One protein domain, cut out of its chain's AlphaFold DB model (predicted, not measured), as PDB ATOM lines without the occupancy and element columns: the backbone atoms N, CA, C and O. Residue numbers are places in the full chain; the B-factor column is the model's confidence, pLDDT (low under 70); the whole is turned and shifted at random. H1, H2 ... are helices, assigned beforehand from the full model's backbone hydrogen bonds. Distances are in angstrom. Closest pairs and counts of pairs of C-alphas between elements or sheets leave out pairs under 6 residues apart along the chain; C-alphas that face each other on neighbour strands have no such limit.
ATOM      1  N   ILE A  70      41.827 -41.819  25.737       81.62
ATOM      2  CA  ILE A  70      40.876 -40.800  25.285       81.62
ATOM      3  C   ILE A  70      40.138 -41.384  24.083       81.62
ATOM      4  O   ILE A  70      40.787 -41.743  23.102       81.62
ATOM      5  N   MET A  71      38.814 -41.471  24.168       80.88
ATOM      6  CA  MET A  71      37.947 -41.843  23.050       80.88
ATOM      7  C   MET A  71      37.470 -40.564  22.360       80.88
ATOM      8  O   MET A  71      36.965 -39.663  23.029       80.88
ATOM      9  N   LEU A  72      37.673 -40.472  21.047       84.31
ATOM     10  CA  LEU A  72      37.164 -39.370  20.224       84.31
ATOM     11  C   LEU A  72      35.710 -39.649  19.835       84.31
ATOM     12  O   LEU A  72      35.383 -40.807  19.568       84.31
ATOM     13  N   SER A  73      34.871 -38.610  19.785       88.50
ATOM     14  CA  SER A  73      33.498 -38.734  19.271       88.50
ATOM     15  C   SER A  73      33.492 -39.078  17.780       88.50
ATOM     16  O   SER A  73      34.464 -38.797  17.076       88.50
ATOM     17  N   ASP A  74      32.393 -39.647  17.286       87.12
ATOM     18  CA  ASP A  74      32.261 -40.021  15.871       87.12
ATOM     19  C   ASP A  74      32.459 -38.804  14.947       87.12
ATOM     20  O   ASP A  74      33.218 -38.869  13.982       87.12
ATOM     21  N   GLU A  75      31.912 -37.643  15.328       90.31
ATOM     22  CA  GLU A  75      32.115 -36.367  14.623       90.31
ATOM     23  C   GLU A  75      33.596 -35.949  14.559       90.31
ATOM     24  O   GLU A  75      34.082 -35.479  13.528       90.31
ATOM     25  N   GLN A  76      34.347 -36.132  15.654       89.12
ATOM     26  CA  GLN A  76      35.782 -35.830  15.691       89.12
ATOM     27  C   GLN A  76      36.567 -36.754  14.761       89.12
ATOM     28  O   GLN A  76      37.498 -36.299  14.094       89.12
ATOM     29  N   GLN A  77      36.206 -38.037  14.712       88.56
ATOM     30  CA  GLN A  77      36.873 -39.016  13.858       88.56
ATOM     31  C   GLN A  77      36.632 -38.722  12.376       88.56
ATOM     32  O   GLN A  77      37.595 -38.688  11.608       88.56
ATOM     33  N   GLU A  78      35.387 -38.432  11.991       89.81
ATOM     34  CA  GLU A  78      35.031 -38.087  10.611       89.81
ATOM     35  C   GLU A  78      35.750 -36.810  10.152       89.81
ATOM     36  O   GLU A  78      36.343 -36.766   9.068       89.81
ATOM     37  N   TYR A  79      35.787 -35.784  11.009       90.62
ATOM     38  CA  TYR A  79      36.520 -34.550  10.731       90.62
ATOM     39  C   TYR A  79      38.016 -34.805  10.494       90.62
ATOM     40  O   TYR A  79      38.588 -34.298   9.522       90.62
ATOM     41  N   ILE A  80      38.652 -35.603  11.361       87.56
ATOM     42  CA  ILE A  80      40.073 -35.948  11.237       87.56
ATOM     43  C   ILE A  80      40.318 -36.679   9.916       87.56
ATOM     44  O   ILE A  80      41.183 -36.252   9.155       87.56
ATOM     45  N   GLN A  81      39.536 -37.714   9.599       88.00
ATOM     46  CA  GLN A  81      39.688 -38.481   8.357       88.00
ATOM     47  C   GLN A  81      39.543 -37.594   7.116       88.00
ATOM     48  O   GLN A  81      40.410 -37.601   6.239       88.00
ATOM     49  N   LYS A  82      38.505 -36.750   7.072       89.06
ATOM     50  CA  LYS A  82      38.263 -35.828   5.956       89.06
ATOM     51  C   LYS A  82      39.435 -34.876   5.724       89.06
ATOM     52  O   LYS A  82      39.806 -34.611   4.583       89.06
ATOM     53  N   LYS A  83      40.013 -34.325   6.791       87.00
ATOM     54  CA  LYS A  83      41.120 -33.362   6.693       87.00
ATOM     55  C   LYS A  83      42.451 -34.033   6.377       87.00
ATOM     56  O   LYS A  83      43.240 -33.481   5.614       87.00
ATOM     57  N   VAL A  84      42.694 -35.223   6.917       84.44
ATOM     58  CA  VAL A  84      43.877 -36.023   6.586       84.44
ATOM     59  C   VAL A  84      43.863 -36.385   5.098       84.44
ATOM     60  O   VAL A  84      44.863 -36.159   4.426       84.44
ATOM     61  N   ALA A  85      42.707 -36.771   4.542       82.56
ATOM     62  CA  ALA A  85      42.539 -37.001   3.103       82.56
ATOM     63  C   ALA A  85      42.820 -35.751   2.240       82.56
ATOM     64  O   ALA A  85      43.262 -35.857   1.099       82.56
ATOM     65  N   GLN A  86      42.620 -34.547   2.786       81.62
ATOM     66  CA  GLN A  86      43.004 -33.278   2.147       81.62
ATOM     67  C   GLN A  86      44.502 -32.950   2.291       81.62
ATOM     68  O   GLN A  86      44.937 -31.858   1.920       81.62
ATOM     69  N   GLY A  87      45.298 -33.850   2.872       78.38
ATOM     70  CA  GLY A  87      46.728 -33.666   3.092       78.38
ATOM     71  C   GLY A  87      47.058 -32.788   4.298       78.38
ATOM     72  O   GLY A  87      48.071 -32.084   4.285       78.38
ATOM     73  N   TRP A  88      46.232 -32.793   5.350       80.94
ATOM     74  CA  TRP A  88      46.529 -32.069   6.593       80.94
ATOM     75  C   TRP A  88      47.228 -32.959   7.620       80.94
ATOM     76  O   TRP A  88      46.795 -34.074   7.897       80.94
ATOM     77  N   ALA A  89      48.298 -32.437   8.225       81.38
ATOM     78  CA  ALA A  89      48.994 -33.112   9.315       81.38
ATOM     79  C   ALA A  89      48.257 -32.917  10.662       81.38
ATOM     80  O   ALA A  89      47.631 -31.872  10.869       81.38
ATOM     81  N   PRO A  90      48.383 -33.858  11.619       85.19
ATOM     82  CA  PRO A  90      47.821 -33.750  12.968       85.19
ATOM     83  C   PRO A  90      48.179 -32.459  13.720       85.19
ATOM     84  O   PRO A  90      47.333 -31.917  14.432       85.19
ATOM     85  N   ASP A  91      49.398 -31.929  13.545       83.06
ATOM     86  CA  ASP A  91      49.797 -30.641  14.137       83.06
ATOM     87  C   ASP A  91      48.963 -29.483  13.584       83.06
ATOM     88  O   ASP A  91      48.551 -28.598  14.328       83.06
ATOM     89  N   VAL A  92      48.681 -29.504  12.279       81.94
ATOM     90  CA  VAL A  92      47.904 -28.465  11.590       81.94
ATOM     91  C   VAL A  92      46.435 -28.539  11.994       81.94
ATOM     92  O   VAL A  92      45.808 -27.504  12.211       81.94
ATOM     93  N   LEU A  93      45.902 -29.756  12.126       85.06
ATOM     94  CA  LEU A  93      44.525 -30.008  12.549       85.06
ATOM     95  C   LEU A  93      44.202 -29.357  13.893       85.06
ATOM     96  O   LEU A  93      43.197 -28.661  14.015       85.06
ATOM     97  N   ILE A  94      45.068 -29.567  14.885       84.44
ATOM     98  CA  ILE A  94      44.871 -29.024  16.232       84.44
ATOM     99  C   ILE A  94      45.369 -27.579  16.319       84.44
ATOM    100  O   ILE A  94      44.724 -26.754  16.957       84.44
ATOM    101  N   GLY A  95      46.479 -27.248  15.656       81.81
ATOM    102  CA  GLY A  95      47.093 -25.921  15.712       81.81
ATOM    103  C   GLY A  95      46.236 -24.814  15.099       81.81
ATOM    104  O   GLY A  95      46.276 -23.689  15.585       81.81
ATOM    105  N   ARG A  96      45.428 -25.121  14.073       82.31
ATOM    106  CA  ARG A  96      44.465 -24.158  13.509       82.31
ATOM    107  C   ARG A  96      43.212 -23.969  14.361       82.31
ATOM    108  O   ARG A  96      42.525 -22.974  14.173       82.31
ATOM    109  N   ALA A  97      42.908 -24.914  15.253       81.62
ATOM    110  CA  ALA A  97      41.726 -24.895  16.113       81.62
ATOM    111  C   ALA A  97      40.383 -24.672  15.372       81.62
ATOM    112  O   ALA A  97      39.440 -24.146  15.952       81.62
ATOM    113  N   GLU A  98      40.274 -25.105  14.105       84.88
ATOM    114  CA  GLU A  98      39.034 -25.002  13.304       84.88
ATOM    115  C   GLU A  98      37.888 -25.852  13.873       84.88
ATOM    116  O   GLU A  98      36.720 -25.512  13.711       84.88
ATOM    117  N   PHE A  99      38.223 -26.960  14.535       85.00
ATOM    118  CA  PHE A  99      37.268 -27.858  15.171       85.00
ATOM    119  C   PHE A  99      37.812 -28.301  16.536       85.00
ATOM    120  O   PHE A  99      38.999 -28.644  16.628       85.00
ATOM    121  N   PRO A 100      36.994 -28.306  17.605       84.56
ATOM    122  CA  PRO A 100      37.453 -28.673  18.937       84.56
ATOM    123  C   PRO A 100      37.724 -30.180  19.027       84.56
ATOM    124  O   PRO A 100      36.820 -31.010  19.146       84.56
ATOM    125  N   ILE A 101      39.005 -30.542  19.011       85.81
ATOM    126  CA  ILE A 101      39.461 -31.919  19.208       85.81
ATOM    127  C   ILE A 101      39.841 -32.100  20.682       85.81
ATOM    128  O   ILE A 101      40.723 -31.421  21.201       85.81
ATOM    129  N   ALA A 102      39.204 -33.057  21.361       84.19
ATOM    130  CA  ALA A 102      39.399 -33.330  22.790       84.19
ATOM    131  C   ALA A 102      40.718 -34.072  23.114       84.19
ATOM    132  O   ALA A 102      40.842 -34.735  24.147       84.19
ATOM    133  N   CYS A 103      41.717 -34.009  22.232       84.62
ATOM    134  CA  CYS A 103      42.989 -34.691  22.408       84.62
ATOM    135  C   CYS A 103      44.167 -33.800  22.002       84.62
ATOM    136  O   CYS A 103      44.047 -32.864  21.218       84.62
ATOM    137  N   SER A 104      45.339 -34.090  22.569       87.06
ATOM    138  CA  SER A 104      46.573 -33.409  22.186       87.06
ATOM    139  C   SER A 104      47.133 -33.967  20.882       87.06
ATOM    140  O   SER A 104      46.953 -35.148  20.583       87.06
ATOM    141  N   VAL A 105      47.940 -33.169  20.178       85.56
ATOM    142  CA  VAL A 105      48.643 -33.575  18.945       85.56
ATOM    143  C   VAL A 105      49.395 -34.892  19.114       85.56
ATOM    144  O   VAL A 105      49.284 -35.805  18.302       85.56
ATOM    145  N   ARG A 106      50.098 -35.049  20.237       83.44
ATOM    146  CA  ARG A 106      50.827 -36.280  20.556       83.44
ATOM    147  C   ARG A 106      49.908 -37.488  20.764       83.44
ATOM    148  O   ARG A 106      50.311 -38.615  20.490       83.44
ATOM    149  N   THR A 107      48.708 -37.272  21.297       86.94
ATOM    150  CA  THR A 107      47.704 -38.336  21.438       86.94
ATOM    151  C   THR A 107      47.139 -38.717  20.081       86.94
ATOM    152  O   THR A 107      47.026 -39.907  19.812       86.94
ATOM    153  N   LEU A 108      46.892 -37.732  19.217       86.19
ATOM    154  CA  LEU A 108      46.447 -37.960  17.851       86.19
ATOM    155  C   LEU A 108      47.481 -38.783  17.064       86.19
ATOM    156  O   LEU A 108      47.144 -39.848  16.565       86.19
ATOM    157  N   TYR A 109      48.764 -38.405  17.081       85.38
ATOM    158  CA  TYR A 109      49.835 -39.213  16.471       85.38
ATOM    159  C   TYR A 109      49.926 -40.644  17.017       85.38
ATOM    160  O   TYR A 109      50.203 -41.578  16.266       85.38
ATOM    161  N   ARG A 110      49.680 -40.844  18.319       83.44
ATOM    162  CA  ARG A 110      49.648 -42.189  18.907       83.44
ATOM    163  C   ARG A 110      48.472 -43.014  18.373       83.44
ATOM    164  O   ARG A 110      48.664 -44.191  18.124       83.44
ATOM    165  N   MET A 111      47.310 -42.405  18.137       85.56
ATOM    166  CA  MET A 111      46.149 -43.090  17.549       85.56
ATOM    167  C   MET A 111      46.419 -43.575  16.116       85.56
ATOM    168  O   MET A 111      46.016 -44.682  15.770       85.56
ATOM    169  N   PHE A 112      47.158 -42.806  15.307       84.06
ATOM    170  CA  PHE A 112      47.649 -43.285  14.005       84.06
ATOM    171  C   PHE A 112      48.588 -44.487  14.176       84.06
ATOM    172  O   PHE A 112      48.412 -45.517  13.535       84.06
ATOM    173  N   LYS A 113      49.547 -44.404  15.106       79.94
ATOM    174  CA  LYS A 113      50.485 -45.507  15.380       79.94
ATOM    175  C   LYS A 113      49.792 -46.783  15.877       79.94
ATOM    176  O   LYS A 113      50.199 -47.883  15.508       79.94
ATOM    177  N   ASP A 114      48.748 -46.634  16.684       81.81
ATOM    178  CA  ASP A 114      47.954 -47.732  17.241       81.81
ATOM    179  C   ASP A 114      46.926 -48.290  16.225       81.81
ATOM    180  O   ASP A 114      46.095 -49.123  16.587       81.81
ATOM    181  N   LYS A 115      47.000 -47.869  14.948       78.06
ATOM    182  CA  LYS A 115      46.133 -48.279  13.824       78.06
ATOM    183  C   LYS A 115      44.654 -47.919  13.984       78.06
ATOM    184  O   LYS A 115      43.802 -48.512  13.329       78.06
ATOM    185  N   THR A 116      44.327 -46.951  14.842       78.12
ATOM    186  CA  THR A 116      42.973 -46.367  14.889       78.12
ATOM    187  C   THR A 116      42.679 -45.562  13.621       78.12
ATOM    188  O   THR A 116      41.538 -45.491  13.180       78.12
ATOM    189  N   PHE A 117      43.722 -44.993  13.018       79.31
ATOM    190  CA  PHE A 117      43.702 -44.330  11.718       79.31
ATOM    191  C   PHE A 117      44.851 -44.883  10.867       79.31
ATOM    192  O   PHE A 117      45.844 -45.353  11.432       79.31
ATOM    193  N   ASP A 118      44.742 -44.823   9.538       76.12
ATOM    194  CA  ASP A 118      45.816 -45.303   8.670       76.12
ATOM    195  C   ASP A 118      47.006 -44.332   8.695       76.12
ATOM    196  O   ASP A 118      46.887 -43.129   8.453       76.12
ATOM    197  N   THR A 119      48.184 -44.865   9.006       69.88
ATOM    198  CA  THR A 119      49.446 -44.128   8.963       69.88
ATOM    199  C   THR A 119      49.823 -43.678   7.556       69.88
ATOM    200  O   THR A 119      50.535 -42.686   7.426       69.88
ATOM    201  N   HIS A 120      49.360 -44.381   6.519       67.62
ATOM    202  CA  HIS A 120      49.640 -44.045   5.124       67.62
ATOM    203  C   HIS A 120      48.885 -42.802   4.642       67.62
ATOM    204  O   HIS A 120      49.352 -42.137   3.717       67.62
ATOM    205  N   ASP A 121      47.783 -42.452   5.306       69.06
ATOM    206  CA  ASP A 121      47.003 -41.254   4.991       69.06
ATOM    207  C   ASP A 121      47.652 -39.981   5.546       69.06
ATOM    208  O   ASP A 121      47.339 -38.870   5.113       69.06
ATOM    209  N   LEU A 122      48.581 -40.112   6.502       69.62
ATOM    210  CA  LEU A 122      49.286 -38.957   7.030       69.62
ATOM    211  C   LEU A 122      50.138 -38.321   5.924       69.62
ATOM    212  O   LEU A 122      51.003 -38.986   5.349       69.62
ATOM    213  N   PRO A 123      50.003 -37.006   5.683       65.19
ATOM    214  CA  PRO A 123      50.976 -36.263   4.900       65.19
ATOM    215  C   PRO A 123      52.243 -36.177   5.754       65.19
ATOM    216  O   PRO A 123      52.434 -35.219   6.504       65.19
ATOM    217  N   MET A 124      53.082 -37.213   5.692       58.88
ATOM    218  CA  MET A 124      54.222 -37.442   6.595       58.88
ATOM    219  C   MET A 124      55.250 -36.299   6.621       58.88
ATOM    220  O   MET A 124      56.200 -36.337   7.399       58.88
ATOM    221  N   SER A 125      55.063 -35.270   5.800       56.34
ATOM    222  CA  SER A 125      56.105 -34.318   5.459       56.34
ATOM    223  C   SER A 125      55.630 -32.859   5.466       56.34
ATOM    224  O   SER A 125      56.385 -31.978   5.083       56.34
ATOM    225  N   GLY A 126      54.401 -32.553   5.903       58.50
ATOM    226  CA  GLY A 126      53.870 -31.185   5.816       58.50
ATOM    227  C   GLY A 126      53.714 -30.693   4.364       58.50
ATOM    228  O   GLY A 126      54.037 -31.394   3.404       58.50
ATOM    229  N   LYS A 127      53.178 -29.480   4.168       60.94
ATOM    230  CA  LYS A 127      52.919 -28.955   2.809       60.94
ATOM    231  C   LYS A 127      54.200 -28.734   1.997       60.94
ATOM    232  O   LYS A 127      54.179 -28.914   0.779       60.94
ATOM    233  N   GLU A 128      55.294 -28.385   2.670       63.69
ATOM    234  CA  GLU A 128      56.581 -28.028   2.056       63.69
ATOM    235  C   GLU A 128      57.209 -29.179   1.264       63.69
ATOM    236  O   GLU A 128      57.899 -28.952   0.277       63.69
ATOM    237  N   PHE A 129      56.898 -30.421   1.629       67.44
ATOM    238  CA  PHE A 129      57.449 -31.606   0.980       67.44
ATOM    239  C   PHE A 129      56.420 -32.347   0.120       67.44
ATOM    240  O   PHE A 129      56.688 -33.457  -0.313       67.44
ATOM    241  N   SER A 130      55.259 -31.760  -0.180       69.44
ATOM    242  CA  SER A 130      54.205 -32.400  -0.996       69.44
ATOM    243  C   SER A 130      54.689 -32.914  -2.365       69.44
ATOM    244  O   SER A 130      54.218 -33.948  -2.835       69.44
ATOM    245  N   ASN A 131      55.685 -32.255  -2.967       74.94
ATOM    246  CA  ASN A 131      56.247 -32.600  -4.278       74.94
ATOM    247  C   ASN A 131      57.498 -33.498  -4.228       74.94
ATOM    248  O   ASN A 131      58.169 -33.665  -5.250       74.94
ATOM    249  N   TRP A 132      57.822 -34.104  -3.079       80.88
ATOM    250  CA  TRP A 132      59.053 -34.887  -2.914       80.88
ATOM    251  C   TRP A 132      59.199 -36.017  -3.945       80.88
ATOM    252  O   TRP A 132      60.292 -36.238  -4.455       80.88
ATOM    253  N   LYS A 133      58.095 -36.682  -4.323       80.31
ATOM    254  CA  LYS A 133      58.103 -37.766  -5.324       80.31
ATOM    255  C   LYS A 133      58.584 -37.287  -6.692       80.31
ATOM    256  O   LYS A 133      59.340 -37.983  -7.356       80.31
ATOM    257  N   LYS A 134      58.169 -36.083  -7.104       84.88
ATOM    258  CA  LYS A 134      58.604 -35.487  -8.372       84.88
ATOM    259  C   LYS A 134      60.111 -35.237  -8.345       84.88
ATOM    260  O   LYS A 134      60.800 -35.636  -9.270       84.88
ATOM    261  N   ILE A 135      60.611 -34.643  -7.261       84.31
ATOM    262  CA  ILE A 135      62.042 -34.353  -7.080       84.31
ATOM    263  C   ILE A 135      62.867 -35.646  -7.068       84.31
ATOM    264  O   ILE A 135      63.887 -35.715  -7.748       84.31
ATOM    265  N   SER A 136      62.404 -36.661  -6.334       87.62
ATOM    266  CA  SER A 136      63.039 -37.980  -6.244       87.62
ATOM    267  C   SER A 136      63.175 -38.627  -7.622       87.62
ATOM    268  O   SER A 136      64.278 -38.998  -8.003       87.62
ATOM    269  N   ASN A 137      62.093 -38.658  -8.405       87.19
ATOM    270  CA  ASN A 137      62.096 -39.255  -9.740       87.19
ATOM    271  C   ASN A 137      62.918 -38.450 -10.756       87.19
ATOM    272  O   ASN A 137      63.590 -39.035 -11.593       87.19
ATOM    273  N   THR A 138      62.856 -37.114 -10.714       92.19
ATOM    274  CA  THR A 138      63.582 -36.259 -11.669       92.19
ATOM    275  C   THR A 138      65.094 -36.356 -11.497       92.19
ATOM    276  O   THR A 138      65.810 -36.286 -12.488       92.19
ATOM    277  N   ASN A 139      65.574 -36.507 -10.263       89.12
ATOM    278  CA  ASN A 139      67.008 -36.521  -9.969       89.12
ATOM    279  C   ASN A 139      67.552 -37.932  -9.693       89.12
ATOM    280  O   ASN A 139      68.736 -38.061  -9.404       89.12
ATOM    281  N   ASP A 140      66.698 -38.960  -9.739       88.50
ATOM    282  CA  ASP A 140      67.014 -40.337  -9.333       88.50
ATOM    283  C   ASP A 140      67.628 -40.420  -7.917       88.50
ATOM    284  O   ASP A 140      68.640 -41.070  -7.661       88.50
ATOM    285  N   ILE A 141      67.021 -39.698  -6.966       89.25
ATOM    286  CA  ILE A 141      67.493 -39.609  -5.575       89.25
ATOM    287  C   ILE A 141      66.494 -40.288  -4.644       89.25
ATOM    288  O   ILE A 141      65.298 -39.991  -4.661       89.25
ATOM    289  N   SER A 142      66.994 -41.143  -3.752       85.12
ATOM    290  CA  SER A 142      66.197 -41.723  -2.668       85.12
ATOM    291  C   SER A 142      65.932 -40.697  -1.561       85.12
ATOM    292  O   SER A 142      66.867 -40.157  -0.971       85.12
ATOM    293  N   ILE A 143      64.657 -40.452  -1.246       82.44
ATOM    294  CA  ILE A 143      64.233 -39.548  -0.167       82.44
ATOM    295  C   ILE A 143      63.683 -40.371   0.998       82.44
ATOM    296  O   ILE A 143      62.813 -41.221   0.815       82.44
ATOM    297  N   TYR A 144      64.171 -40.086   2.205       81.56
ATOM    298  CA  TYR A 144      63.797 -40.789   3.432       81.56
ATOM    299  C   TYR A 144      63.080 -39.846   4.403       81.56
ATOM    300  O   TYR A 144      63.523 -38.716   4.624       81.56
ATOM    301  N   PHE A 145      62.003 -40.329   5.024       78.25
ATOM    302  CA  PHE A 145      61.263 -39.616   6.069       78.25
ATOM    303  C   PHE A 145      61.411 -40.325   7.411       78.25
ATOM    304  O   PHE A 145      61.551 -41.544   7.473       78.25
ATOM    305  N   ALA A 146      61.377 -39.546   8.489       79.19
ATOM    306  CA  ALA A 146      61.295 -40.093   9.834       79.19
ATOM    307  C   ALA A 146      59.848 -40.461  10.179       79.19
ATOM    308  O   ALA A 146      58.906 -39.804   9.733       79.19
ATOM    309  N   ASP A 147      59.690 -41.466  11.032       75.56
ATOM    310  CA  ASP A 147      58.403 -41.872  11.569       75.56
ATOM    311  C   ASP A 147      57.766 -40.730  12.382       75.56
ATOM    312  O   ASP A 147      58.461 -40.006  13.118       75.56
ATOM    313  N   PRO A 148      56.429 -40.591  12.341       69.81
ATOM    314  CA  PRO A 148      55.733 -39.539  13.063       69.81
ATOM    315  C   PRO A 148      56.017 -39.615  14.566       69.81
ATOM    316  O   PRO A 148      55.958 -40.678  15.188       69.81
ATOM    317  N   GLY A 149      56.337 -38.469  15.171       67.62
ATOM    318  CA  GLY A 149      56.646 -38.383  16.601       67.62
ATOM    319  C   GLY A 149      57.987 -39.001  17.022       67.62
ATOM    320  O   GLY A 149      58.217 -39.133  18.226       67.62
ATOM    321  N   THR A 150      58.872 -39.334  16.075       74.00
ATOM    322  CA  THR A 150      60.187 -39.945  16.345       74.00
ATOM    323  C   THR A 150      61.338 -39.007  15.943       74.00
ATOM    324  O   THR A 150      62.086 -39.283  15.006       74.00
TER     325      THR A 150
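Overview. This is residues 70 to 150 of the 220 residues of the protein "IS30 family transposase" of Enterococcus faecalis (UniProt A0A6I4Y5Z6). Three helices, H1 to H3, gather at one end, with H2 and H3 as a hairpin; a long link leads out to H4 at the other end, and residues 140 to 150 fold back from it toward H3. The 81 printed residues are all helix by class, though just 35 lie in the four named helices. The whole is elongated, 44 by 23 by 17 A, and only just compact, close to loose, with a radius of gyration of the C-alphas of 14.0 A.

Along the chain. Find C-alpha 74 at (32.261, -40.021, 15.871); from there H1 runs 16.7 A to residue 85. H2 is residues 90 to 95, 8.3 A; H3 is residues 105 to 113, 12.6 A. H4, residues 132 to 139, runs 10.8 A to C-alpha 139 at (67.008, -36.521, -9.969).

Arrangement. H1, with residues 80 to 84 alone, only just touches H2, with 3 pairs of C-alphas within 8 A; look at the closest C-alphas, Ile 80 and Leu 93, 7.5 A apart. H2 and H3 touch at a shallow tilt of 19 degrees, opposite ways; their closest C-alphas, Asp 91 and Val 105, are 5.7 A apart. H4 is apart from H1, H2 and H3. In H1, H2, H3 and H4 every O i to N i+4 pair is within hydrogen-bond range.

Size, cuts and confidence. The farthest C-alphas, Ser 73 and Asn 139, are 44.5 A apart. The printed part has no cut; the H3 to H4 link, residues 114 to 131, is long. Look for pLDDT under 70 at residues 119 to 130 and 148 to 149.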